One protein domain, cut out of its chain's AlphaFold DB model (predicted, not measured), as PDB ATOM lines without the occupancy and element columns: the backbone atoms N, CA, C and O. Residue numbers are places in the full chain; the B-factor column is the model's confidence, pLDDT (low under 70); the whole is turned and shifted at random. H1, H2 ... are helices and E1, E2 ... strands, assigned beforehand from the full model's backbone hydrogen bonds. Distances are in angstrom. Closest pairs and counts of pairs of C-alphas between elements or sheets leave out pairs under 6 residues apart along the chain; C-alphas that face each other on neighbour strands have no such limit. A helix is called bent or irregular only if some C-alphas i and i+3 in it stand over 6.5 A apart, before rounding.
ATOM      1  N   ASP A  67     -31.866 -18.061 -58.305       68.94
ATOM      2  CA  ASP A  67     -31.798 -17.329 -57.060       68.94
ATOM      3  C   ASP A  67     -33.000 -17.549 -56.109       68.94
ATOM      4  O   ASP A  67     -32.845 -17.592 -54.891       68.94
ATOM      5  N   ALA A  68     -34.204 -17.760 -56.634       67.31
ATOM      6  CA  ALA A  68     -35.402 -17.957 -55.820       67.31
ATOM      7  C   ALA A  68     -35.404 -19.303 -55.071       67.31
ATOM      8  O   ALA A  68     -35.915 -19.401 -53.952       67.31
ATOM      9  N   GLU A  69     -34.818 -20.347 -55.664       69.31
ATOM     10  CA  GLU A  69     -34.760 -21.680 -55.053       69.31
ATOM     11  C   GLU A  69     -33.838 -21.709 -53.823       69.31
ATOM     12  O   GLU A  69     -34.201 -22.279 -52.787       69.31
ATOM     13  N   TRP A  70     -32.670 -21.054 -53.893       63.22
ATOM     14  CA  TRP A  70     -31.760 -21.000 -52.742       63.22
ATOM     15  C   TRP A  70     -32.322 -20.145 -51.606       63.22
ATOM     16  O   TRP A  70     -32.126 -20.498 -50.440       63.22
ATOM     17  N   GLU A  71     -33.053 -19.071 -51.923       75.25
ATOM     18  CA  GLU A  71     -33.746 -18.262 -50.917       75.25
ATOM     19  C   GLU A  71     -34.815 -19.098 -50.208       75.25
ATOM     20  O   GLU A  71     -34.813 -19.183 -48.982       75.25
ATOM     21  N   LEU A  72     -35.666 -19.824 -50.940       79.50
ATOM     22  CA  LEU A  72     -36.676 -20.702 -50.331       79.50
ATOM     23  C   LEU A  72     -36.068 -21.747 -49.392       79.50
ATOM     24  O   LEU A  72     -36.569 -21.945 -48.282       79.50
ATOM     25  N   LYS A  73     -34.972 -22.387 -49.805       83.00
ATOM     26  CA  LYS A  73     -34.272 -23.368 -48.967       83.00
ATOM     27  C   LYS A  73     -33.725 -22.729 -47.691       83.00
ATOM     28  O   LYS A  73     -33.941 -23.250 -46.599       83.00
ATOM     29  N   LYS A  74     -33.076 -21.570 -47.814       81.31
ATOM     30  CA  LYS A  74     -32.563 -20.807 -46.671       81.31
ATOM     31  C   LYS A  74     -33.683 -20.458 -45.694       81.31
ATOM     32  O   LYS A  74     -33.511 -20.604 -44.488       81.31
ATOM     33  N   LEU A  75     -34.845 -20.055 -46.194       78.06
ATOM     34  CA  LEU A  75     -36.013 -19.729 -45.376       78.06
ATOM     35  C   LEU A  75     -36.567 -20.944 -44.636       78.06
ATOM     36  O   LEU A  75     -36.860 -20.855 -43.444       78.06
ATOM     37  N   GLN A  76     -36.657 -22.084 -45.316       84.88
ATOM     38  CA  GLN A  76     -37.046 -23.345 -44.691       84.88
ATOM     39  C   GLN A  76     -36.067 -23.734 -43.580       84.88
ATOM     40  O   GLN A  76     -36.506 -24.026 -42.468       84.88
ATOM     41  N   ASP A  77     -34.759 -23.642 -43.830       86.50
ATOM     42  CA  ASP A  77     -33.718 -23.934 -42.838       86.50
ATOM     43  C   ASP A  77     -33.780 -22.969 -41.641       86.50
ATOM     44  O   ASP A  77     -33.532 -23.343 -40.491       86.50
ATOM     45  N   MET A  78     -34.141 -21.708 -41.877       80.81
ATOM     46  CA  MET A  78     -34.351 -20.731 -40.813       80.81
ATOM     47  C   MET A  78     -35.553 -21.064 -39.936       80.81
ATOM     48  O   MET A  78     -35.416 -21.080 -38.711       80.81
ATOM     49  N   VAL A  79     -36.701 -21.355 -40.545       84.94
ATOM     50  CA  VAL A  79     -37.934 -21.685 -39.822       84.94
ATOM     51  C   VAL A  79     -37.797 -23.024 -39.093       84.94
ATOM     52  O   VAL A  79     -38.236 -23.134 -37.946       84.94
ATOM     53  N   ALA A  80     -37.117 -24.005 -39.693       87.75
ATOM     54  CA  ALA A  80     -36.886 -25.331 -39.116       87.75
ATOM     55  C   ALA A  80     -36.096 -25.302 -37.795       87.75
ATOM     56  O   ALA A  80     -36.227 -26.215 -36.982       87.75
ATOM     57  N   ARG A  81     -35.301 -24.250 -37.546       87.00
ATOM     58  CA  ARG A  81     -34.572 -24.058 -36.277       87.00
ATOM     59  C   ARG A  81     -35.444 -23.518 -35.137       87.00
ATOM     60  O   ARG A  81     -34.979 -23.451 -33.999       87.00
ATOM     61  N   THR A  82     -36.682 -23.117 -35.421       89.94
ATOM     62  CA  THR A  82     -37.595 -22.514 -34.439       89.94
ATOM     63  C   THR A  82     -38.680 -23.489 -33.981       89.94
ATOM     64  O   THR A  82     -39.101 -24.380 -34.711       89.94
ATOM     65  N   ASN A  83     -39.185 -23.290 -32.765       90.38
ATOM     66  CA  ASN A  83     -40.195 -24.124 -32.111       90.38
ATOM     67  C   ASN A  83     -41.631 -23.672 -32.446       90.38
ATOM     68  O   ASN A  83     -42.473 -23.500 -31.557       90.38
ATOM     69  N   GLY A  84     -41.904 -23.449 -33.733       89.31
ATOM     70  CA  GLY A  84     -43.211 -23.042 -34.250       89.31
ATOM     71  C   GLY A  84     -43.352 -21.539 -34.495       89.31
ATOM     72  O   GLY A  84     -42.370 -20.802 -34.568       89.31
ATOM     73  N   PHE A  85     -44.599 -21.087 -34.636       90.88
ATOM     74  CA  PHE A  85     -44.928 -19.724 -35.050       90.88
ATOM     75  C   PHE A  85     -45.456 -18.871 -33.893       90.88
ATOM     76  O   PHE A  85     -46.100 -19.363 -32.960       90.88
ATOM     77  N   TYR A  86     -45.186 -17.572 -33.967       90.94
ATOM     78  CA  TYR A  86     -45.696 -16.562 -33.052       90.94
ATOM     79  C   TYR A  86     -46.352 -15.438 -33.856       90.94
ATOM     80  O   TYR A  86     -45.717 -14.814 -34.700       90.94
ATOM     81  N   ALA A  87     -47.626 -15.178 -33.591       90.38
ATOM     82  CA  ALA A  87     -48.363 -14.065 -34.169       90.38
ATOM     83  C   ALA A  87     -48.867 -13.162 -33.044       90.38
ATOM     84  O   ALA A  87     -49.161 -13.631 -31.942       90.38
ATOM     85  N   ARG A  88     -48.969 -11.866 -33.334       88.50
ATOM     86  CA  ARG A  88     -49.522 -10.860 -32.430       88.50
ATOM     87  C   ARG A  88     -50.662 -10.129 -33.128       88.50
ATOM     88  O   ARG A  88     -50.663 -10.022 -34.350       88.50
ATOM     89  N   ASP A  89     -51.591  -9.585 -32.357       89.75
ATOM     90  CA  ASP A  89     -52.602  -8.682 -32.894       89.75
ATOM     91  C   ASP A  89     -51.966  -7.342 -33.282       89.75
ATOM     92  O   ASP A  89     -51.460  -6.588 -32.445       89.75
ATOM     93  N   TYR A  90     -51.977  -7.056 -34.581       87.25
ATOM     94  CA  TYR A  90     -51.440  -5.831 -35.160       87.25
ATOM     95  C   TYR A  90     -52.562  -4.803 -35.325       87.25
ATOM     96  O   TYR A  90     -53.242  -4.749 -36.349       87.25
ATOM     97  N   SER A  91     -52.790  -3.989 -34.294       86.12
ATOM     98  CA  SER A  91     -53.842  -2.968 -34.309       86.12
ATOM     99  C   SER A  91     -53.446  -1.749 -35.150       86.12
ATOM    100  O   SER A  91     -52.899  -0.770 -34.641       86.12
ATOM    101  N   LEU A  92     -53.806  -1.778 -36.435       82.44
ATOM    102  CA  LEU A  92     -53.597  -0.681 -37.392       82.44
ATOM    103  C   LEU A  92     -54.164   0.675 -36.940       82.44
ATOM    104  O   LEU A  92     -53.635   1.726 -37.293       82.44
ATOM    105  N   TRP A  93     -55.226   0.654 -36.133       85.12
ATOM    106  CA  TRP A  93     -55.918   1.848 -35.643       85.12
ATOM    107  C   TRP A  93     -55.091   2.719 -34.690       85.12
ATOM    108  O   TRP A  93     -55.402   3.892 -34.510       85.12
ATOM    109  N   LEU A  94     -54.022   2.181 -34.095       83.31
ATOM    110  CA  LEU A  94     -53.155   2.931 -33.180       83.31
ATOM    111  C   LEU A  94     -52.178   3.868 -33.919       83.31
ATOM    112  O   LEU A  94     -51.428   4.602 -33.275       83.31
ATOM    113  N   GLY A  95     -52.180   3.861 -35.255       86.56
ATOM    114  CA  GLY A  95     -51.294   4.674 -36.085       86.56
ATOM    115  C   GLY A  95     -49.868   4.120 -36.194       86.56
ATOM    116  O   GLY A  95     -49.456   3.211 -35.470       86.56
ATOM    117  N   TRP A  96     -49.088   4.685 -37.121       81.69
ATOM    118  CA  TRP A  96     -47.768   4.153 -37.493       81.69
ATOM    119  C   TRP A  96     -46.742   4.167 -36.352       81.69
ATOM    120  O   TRP A  96     -45.970   3.221 -36.203       81.69
ATOM    121  N   ASN A  97     -46.764   5.204 -35.506       84.56
ATOM    122  CA  ASN A  97     -45.830   5.326 -34.385       84.56
ATOM    123  C   ASN A  97     -45.958   4.143 -33.411       84.56
ATOM    124  O   ASN A  97     -44.960   3.585 -32.976       84.56
ATOM    125  N   ASN A  98     -47.190   3.705 -33.131       88.00
ATOM    126  CA  ASN A  98     -47.442   2.542 -32.283       88.00
ATOM    127  C   ASN A  98     -47.157   1.220 -33.006       88.00
ATOM    128  O   ASN A  98     -46.662   0.279 -32.387       88.00
ATOM    129  N   MET A  99     -47.414   1.150 -34.315       86.81
ATOM    130  CA  MET A  99     -47.129  -0.044 -35.116       86.81
ATOM    131  C   MET A  99     -45.652  -0.433 -35.096       86.81
ATOM    132  O   MET A  99     -45.355  -1.622 -34.970       86.81
ATOM    133  N   ARG A 100     -44.736   0.544 -35.135       86.00
ATOM    134  CA  ARG A 100     -43.297   0.285 -34.982       86.00
ATOM    135  C   ARG A 100     -43.005  -0.490 -33.694       86.00
ATOM    136  O   ARG A 100     -42.421  -1.568 -33.750       86.00
ATOM    137  N   TYR A 101     -43.482   0.010 -32.556       88.69
ATOM    138  CA  TYR A 101     -43.264  -0.645 -31.265       88.69
ATOM    139  C   TYR A 101     -43.937  -2.014 -31.185       88.69
ATOM    140  O   TYR A 101     -43.398  -2.939 -30.575       88.69
ATOM    141  N   ILE A 102     -45.110  -2.174 -31.807       90.81
ATOM    142  CA  ILE A 102     -45.809  -3.461 -31.839       90.81
ATOM    143  C   ILE A 102     -44.971  -4.516 -32.563       90.81
ATOM    144  O   ILE A 102     -44.865  -5.634 -32.053       90.81
ATOM    145  N   LEU A 103     -44.369  -4.153 -33.698       88.75
ATOM    146  CA  LEU A 103     -43.506  -5.025 -34.495       88.75
ATOM    147  C   LEU A 103     -42.217  -5.365 -33.754       88.75
ATOM    148  O   LEU A 103     -41.909  -6.543 -33.601       88.75
ATOM    149  N   GLU A 104     -41.514  -4.363 -33.222       87.88
ATOM    150  CA  GLU A 104     -40.292  -4.568 -32.430       87.88
ATOM    151  C   GLU A 104     -40.552  -5.518 -31.250       87.88
ATOM    152  O   GLU A 104     -39.816  -6.478 -31.019       87.88
ATOM    153  N   THR A 105     -41.677  -5.318 -30.559       91.31
ATOM    154  CA  THR A 105     -42.104  -6.182 -29.455       91.31
ATOM    155  C   THR A 105     -42.454  -7.593 -29.932       91.31
ATOM    156  O   THR A 105     -42.130  -8.564 -29.248       91.31
ATOM    157  N   ALA A 106     -43.129  -7.744 -31.074       91.25
ATOM    158  CA  ALA A 106     -43.515  -9.055 -31.597       91.25
ATOM    159  C   ALA A 106     -42.291  -9.878 -32.023       91.25
ATOM    160  O   ALA A 106     -42.208 -11.082 -31.774       91.25
ATOM    161  N   ILE A 107     -41.313  -9.215 -32.627       89.44
ATOM    162  CA  ILE A 107     -40.045  -9.814 -33.021       89.44
ATOM    163  C   ILE A 107     -39.232 -10.212 -31.773       89.44
ATOM    164  O   ILE A 107     -38.741 -11.340 -31.684       89.44
ATOM    165  N   GLY A 108     -39.146  -9.328 -30.772       90.94
ATOM    166  CA  GLY A 108     -38.481  -9.619 -29.500       90.94
ATOM    167  C   GLY A 108     -39.094 -10.812 -28.762       90.94
ATOM    168  O   GLY A 108     -38.370 -11.694 -28.298       90.94
ATOM    169  N   HIS A 109     -40.427 -10.902 -28.721       93.25
ATOM    170  CA  HIS A 109     -41.116 -12.055 -28.136       93.25
ATOM    171  C   HIS A 109     -40.852 -13.353 -28.899       93.25
ATOM    172  O   HIS A 109     -40.611 -14.379 -28.264       93.25
ATOM    173  N   GLY A 110     -40.848 -13.318 -30.236       91.69
ATOM    174  CA  GLY A 110     -40.490 -14.483 -31.048       91.69
ATOM    175  C   GLY A 110     -39.116 -15.034 -30.679       91.69
ATOM    176  O   GLY A 110     -38.972 -16.233 -30.454       91.69
ATOM    177  N   ARG A 111     -38.126 -14.154 -30.487       88.81
ATOM    178  CA  ARG A 111     -36.778 -14.548 -30.051       88.81
ATOM    179  C   ARG A 111     -36.755 -15.194 -28.670       88.81
ATOM    180  O   ARG A 111     -36.166 -16.259 -28.521       88.81
ATOM    181  N   ILE A 112     -37.403 -14.584 -27.677       94.56
ATOM    182  CA  ILE A 112     -37.446 -15.122 -26.304       94.56
ATOM    183  C   ILE A 112     -38.100 -16.511 -26.283       94.56
ATOM    184  O   ILE A 112     -37.675 -17.390 -25.538       94.56
ATOM    185  N   LEU A 113     -39.113 -16.722 -27.124       93.12
ATOM    186  CA  LEU A 113     -39.846 -17.985 -27.218       93.12
ATOM    187  C   LEU A 113     -39.204 -18.999 -28.181       93.12
ATOM    188  O   LEU A 113     -39.721 -20.110 -28.312       93.12
ATOM    189  N   ASN A 114     -38.108 -18.634 -28.857       92.88
ATOM    190  CA  ASN A 114     -37.520 -19.378 -29.972       92.88
ATOM    191  C   ASN A 114     -38.565 -19.779 -31.033       92.88
ATOM    192  O   ASN A 114     -38.650 -20.940 -31.428       92.88
ATOM    193  N   ARG A 115     -39.407 -18.834 -31.460       91.12
ATOM    194  CA  ARG A 115     -40.470 -19.021 -32.461       91.12
ATOM    195  C   ARG A 115     -40.305 -18.049 -33.623       91.12
ATOM    196  O   ARG A 115     -39.849 -16.923 -33.440       91.12
ATOM    197  N   THR A 116     -40.741 -18.466 -34.807       90.94
ATOM    198  CA  THR A 116     -40.791 -17.602 -35.991       90.94
ATOM    199  C   THR A 116     -41.938 -16.598 -35.853       90.94
ATOM    200  O   THR A 116     -43.106 -16.990 -35.809       90.94
ATOM    201  N   THR A 117     -41.622 -15.301 -35.789       88.75
ATOM    202  CA  THR A 117     -42.632 -14.234 -35.740       88.75
ATOM    203  C   THR A 117     -43.268 -14.014 -37.112       88.75
ATOM    204  O   THR A 117     -42.573 -13.780 -38.099       88.75
ATOM    205  N   ILE A 118     -44.599 -14.033 -37.157       88.88
ATOM    206  CA  ILE A 118     -45.406 -13.711 -38.335       88.88
ATOM    207  C   ILE A 118     -45.701 -12.209 -38.330       88.88
ATOM    208  O   ILE A 118     -46.255 -11.688 -37.356       88.88
ATOM    209  N   ILE A 119     -45.361 -11.524 -39.423       85.31
ATOM    210  CA  ILE A 119     -45.616 -10.091 -39.623       85.31
ATOM    211  C   ILE A 119     -46.717  -9.897 -40.680       85.31
ATOM    212  O   ILE A 119     -46.754 -10.631 -41.670       85.31
ATOM    213  N   PRO A 120     -47.621  -8.918 -40.505       83.44
ATOM    214  CA  PRO A 120     -48.665  -8.609 -41.472       83.44
ATOM    215  C   PRO A 120     -48.079  -8.091 -42.785       83.44
ATOM    216  O   PRO A 120     -47.248  -7.188 -42.795       83.44
ATOM    217  N   SER A 121     -48.596  -8.597 -43.903       79.31
ATOM    218  CA  SER A 121     -48.166  -8.219 -45.255       79.31
ATOM    219  C   SER A 121     -48.488  -6.772 -45.639       79.31
ATOM    220  O   SER A 121     -47.837  -6.207 -46.511       79.31
ATOM    221  N   PHE A 122     -49.481  -6.150 -44.999       77.62
ATOM    222  CA  PHE A 122     -49.864  -4.759 -45.265       77.62
ATOM    223  C   PHE A 122     -48.935  -3.730 -44.599       77.62
ATOM    224  O   PHE A 122     -49.062  -2.532 -44.851       77.62
ATOM    225  N   VAL A 123     -48.020  -4.166 -43.726       75.12
ATOM    226  CA  VAL A 123     -47.020  -3.296 -43.104       75.12
ATOM    227  C   VAL A 123     -45.757  -3.354 -43.937       75.12
ATOM    228  O   VAL A 123     -45.046  -4.354 -43.959       75.12
ATOM    229  N   TYR A 124     -45.440  -2.241 -44.576       69.12
ATOM    230  CA  TYR A 124     -44.221  -2.127 -45.348       69.12
ATOM    231  C   TYR A 124     -43.088  -1.556 -44.488       69.12
ATOM    232  O   TYR A 124     -43.065  -0.368 -44.159       69.12
ATOM    233  N   ALA A 125     -42.149  -2.418 -44.101       65.19
ATOM    234  CA  ALA A 125     -40.948  -2.037 -43.367       65.19
ATOM    235  C   ALA A 125     -39.786  -1.819 -44.352       65.19
ATOM    236  O   ALA A 125     -39.348  -2.752 -45.019       65.19
ATOM    237  N   ARG A 126     -39.304  -0.570 -44.468       61.75
ATOM    238  CA  ARG A 126     -38.163  -0.192 -45.335       61.75
ATOM    239  C   ARG A 126     -36.800  -0.220 -44.645       61.75
ATOM    240  O   ARG A 126     -35.789  -0.058 -45.316       61.75
ATOM    241  N   ALA A 127     -36.779  -0.352 -43.325       58.22
ATOM    242  CA  ALA A 127     -35.556  -0.331 -42.542       58.22
ATOM    243  C   ALA A 127     -35.557  -1.538 -41.614       58.22
ATOM    244  O   ALA A 127     -36.261  -1.550 -40.603       58.22
ATOM    245  N   CYS A 128     -34.781  -2.549 -41.983       56.59
ATOM    246  CA  CYS A 128     -34.412  -3.616 -41.079       56.59
ATOM    247  C   CYS A 128     -33.084  -3.229 -40.440       56.59
ATOM    248  O   CYS A 128     -32.015  -3.378 -41.019       56.59
ATOM    249  N   GLU A 129     -33.161  -2.641 -39.251       62.03
ATOM    250  CA  GLU A 129     -31.970  -2.392 -38.430       62.03
ATOM    251  C   GLU A 129     -31.489  -3.680 -37.741       62.03
ATOM    252  O   GLU A 129     -30.390  -3.750 -37.199       62.03
ATOM    253  N   PHE A 130     -32.315  -4.725 -37.771       57.38
ATOM    254  CA  PHE A 130     -32.061  -5.979 -37.096       57.38
ATOM    255  C   PHE A 130     -31.923  -7.113 -38.103       57.38
ATOM    256  O   PHE A 130     -32.824  -7.301 -38.907       57.38
ATOM    257  N   GLU A 131     -30.868  -7.924 -37.972       56.22
ATOM    258  CA  GLU A 131     -30.681  -9.195 -38.695       56.22
ATOM    259  C   GLU A 131     -31.705 -10.250 -38.228       56.22
ATOM    260  O   GLU A 131     -31.386 -11.244 -37.565       56.22
ATOM    261  N   MET A 132     -32.987  -9.987 -38.456       57.66
ATOM    262  CA  MET A 132     -34.091 -10.812 -37.987       57.66
ATOM    263  C   MET A 132     -34.976 -11.150 -39.164       57.66
ATOM    264  O   MET A 132     -35.725 -10.309 -39.644       57.66
ATOM    265  N   CYS A 133     -34.931 -12.405 -39.602       55.03
ATOM    266  CA  CYS A 133     -35.820 -12.845 -40.663       55.03
ATOM    267  C   CYS A 133     -37.236 -12.973 -40.112       55.03
ATOM    268  O   CYS A 133     -37.574 -13.930 -39.411       55.03
ATOM    269  N   ALA A 134     -38.056 -11.985 -40.433       60.22
ATOM    270  CA  ALA A 134     -39.490 -12.094 -40.320       60.22
ATOM    271  C   ALA A 134     -40.053 -12.660 -41.623       60.22
ATOM    272  O   ALA A 134     -39.691 -12.221 -42.715       60.22
ATOM    273  N   VAL A 135     -40.962 -13.622 -41.506       59.88
ATOM    274  CA  VAL A 135     -41.635 -14.195 -42.671       59.88
ATOM    275  C   VAL A 135     -42.891 -13.376 -42.944       59.88
ATOM    276  O   VAL A 135     -43.857 -13.464 -42.183       59.88
ATOM    277  N   MET A 136     -42.894 -12.571 -44.016       54.38
ATOM    278  CA  MET A 136     -44.159 -12.153 -44.628       54.38
ATOM    279  C   MET A 136     -44.550 -13.176 -45.686       54.38
ATOM    280  O   MET A 136     -43.697 -13.724 -46.380       54.38
ATOM    281  N   HIS A 137     -45.858 -13.365 -45.851       44.09
ATOM    282  CA  HIS A 137     -46.487 -14.316 -46.771       44.09
ATOM    283  C   HIS A 137     -45.958 -14.266 -48.225       44.09
ATOM    284  O   HIS A 137     -46.161 -15.226 -48.949       44.09
ATOM    285  N   HIS A 138     -45.259 -13.203 -48.651       40.50
ATOM    286  CA  HIS A 138     -44.665 -13.076 -49.994       40.50
ATOM    287  C   HIS A 138     -43.287 -12.372 -50.042       40.50
ATOM    288  O   HIS A 138     -42.809 -12.055 -51.127       40.50
ATOM    289  N   SER A 139     -42.642 -12.091 -48.902       40.94
ATOM    290  CA  SER A 139     -41.311 -11.458 -48.876       40.94
ATOM    291  C   SER A 139     -40.687 -11.600 -47.493       40.94
ATOM    292  O   SER A 139     -41.274 -11.168 -46.501       40.94
ATOM    293  N   ILE A 140     -39.485 -12.159 -47.403       47.62
ATOM    294  CA  ILE A 140     -38.665 -11.956 -46.209       47.62
ATOM    295  C   ILE A 140     -37.937 -10.640 -46.399       47.62
ATOM    296  O   ILE A 140     -37.089 -10.512 -47.277       47.62
ATOM    297  N   SER A 141     -38.288  -9.655 -45.579       48.66
ATOM    298  CA  SER A 141     -37.391  -8.532 -45.341       48.66
ATOM    299  C   SER A 141     -36.499  -8.920 -44.169       48.66
ATOM    300  O   SER A 141     -36.973  -9.023 -43.035       48.66
ATOM    301  N   CYS A 142     -35.239  -9.209 -44.493       43.00
ATOM    302  CA  CYS A 142     -34.129  -9.258 -43.548       43.00
ATOM    303  C   CYS A 142     -33.714  -7.853 -43.155       43.00
ATOM    304  O   CYS A 142     -33.784  -6.957 -44.029       43.00
TER     305      CYS A 142
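AT A GLANCE: This is residues 67 to 142 of the 142 residues of an uncharacterized protein of Scleroderma citrinum Foug A (UniProt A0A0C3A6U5). A tiny hairpin of two strands, E1 and E2, lies in the space between two helices, H1 and H2, which stand apart like the two sides of a wide V with an open corner. Long stretches without a named element join these parts: residues 81 to 91 cross from the end of H1 to the far end of H2, and residues 113 to 133 return from H2 to the hairpin, with a short parallel pairing of residues 85 to 86 with residues 116 to 117. The printed part has 76 residues, with two named helices and two named strands in the order H1, H2, E1, E2; the sheet has the order E1, E2 and is antiparallel, and the class is mostly helix. The whole is compact, with a radius of gyration of the C-alphas of 12.6 A, and spans 37 by 27 by 20 A.

IN THESE COORDINATES: Strand E1 is residues 134 to 136, 6.4 A from first to last C-alpha, and begins with C-alpha 134 at (-39.490, -12.094, -40.320). Strand E2 is residues 139 to 141, 6.0 A long, and ends with C-alpha 141 at (-37.391, -8.532, -45.341). The longest helix, H2, is residues 92 to 112 and measures 24.3 A. It is irregular, with C-alphas 93 and 96 8.7 A apart, and has a kink of 85 degrees near residue 99. Helix H1 is residues 67 to 80, 20.3 A long, beginning with C-alpha 67 at (-31.798, -17.329, -57.060).

HOW THE PARTS SIT: E1 and E2 form a hairpin, antiparallel neighbours with 152 degrees between their directions. C-alphas 135 and 140 face each other at 5.1 A. N 136 and O 139 are within hydrogen-bond range at 3.3 A, as are N 139 and O 136 at 3.2 A. H2 and E1 have 1 pair of C-alphas within 8 A, those of Ile 107 and Ala 134, 7.7 A apart. H1 and E1 are near each other, with 5 pairs of C-alphas within 10 A. H1 and E2 are only just apart, with the closest C-alphas at 8.3 A. H2 is apart from E2 and from H1. In H1 every O i to N i+4 pair is within hydrogen-bond range; in H2 13 of 17 are.

THE WHOLE: The two C-alphas farthest apart are those of Asp 67 and Leu 94, at 37.9 A. The printed part has no cut and ends at residue 142, the chain's last. The links from H1 to H2, 11 residues, and from H2 to E1, 21 residues, are long; that from E1 to E2, 2 residues, is tight. The mean pLDDT of the printed part is 77.7, and the model's confidence is under 70 for residues 67 to 70 and 124 to 142.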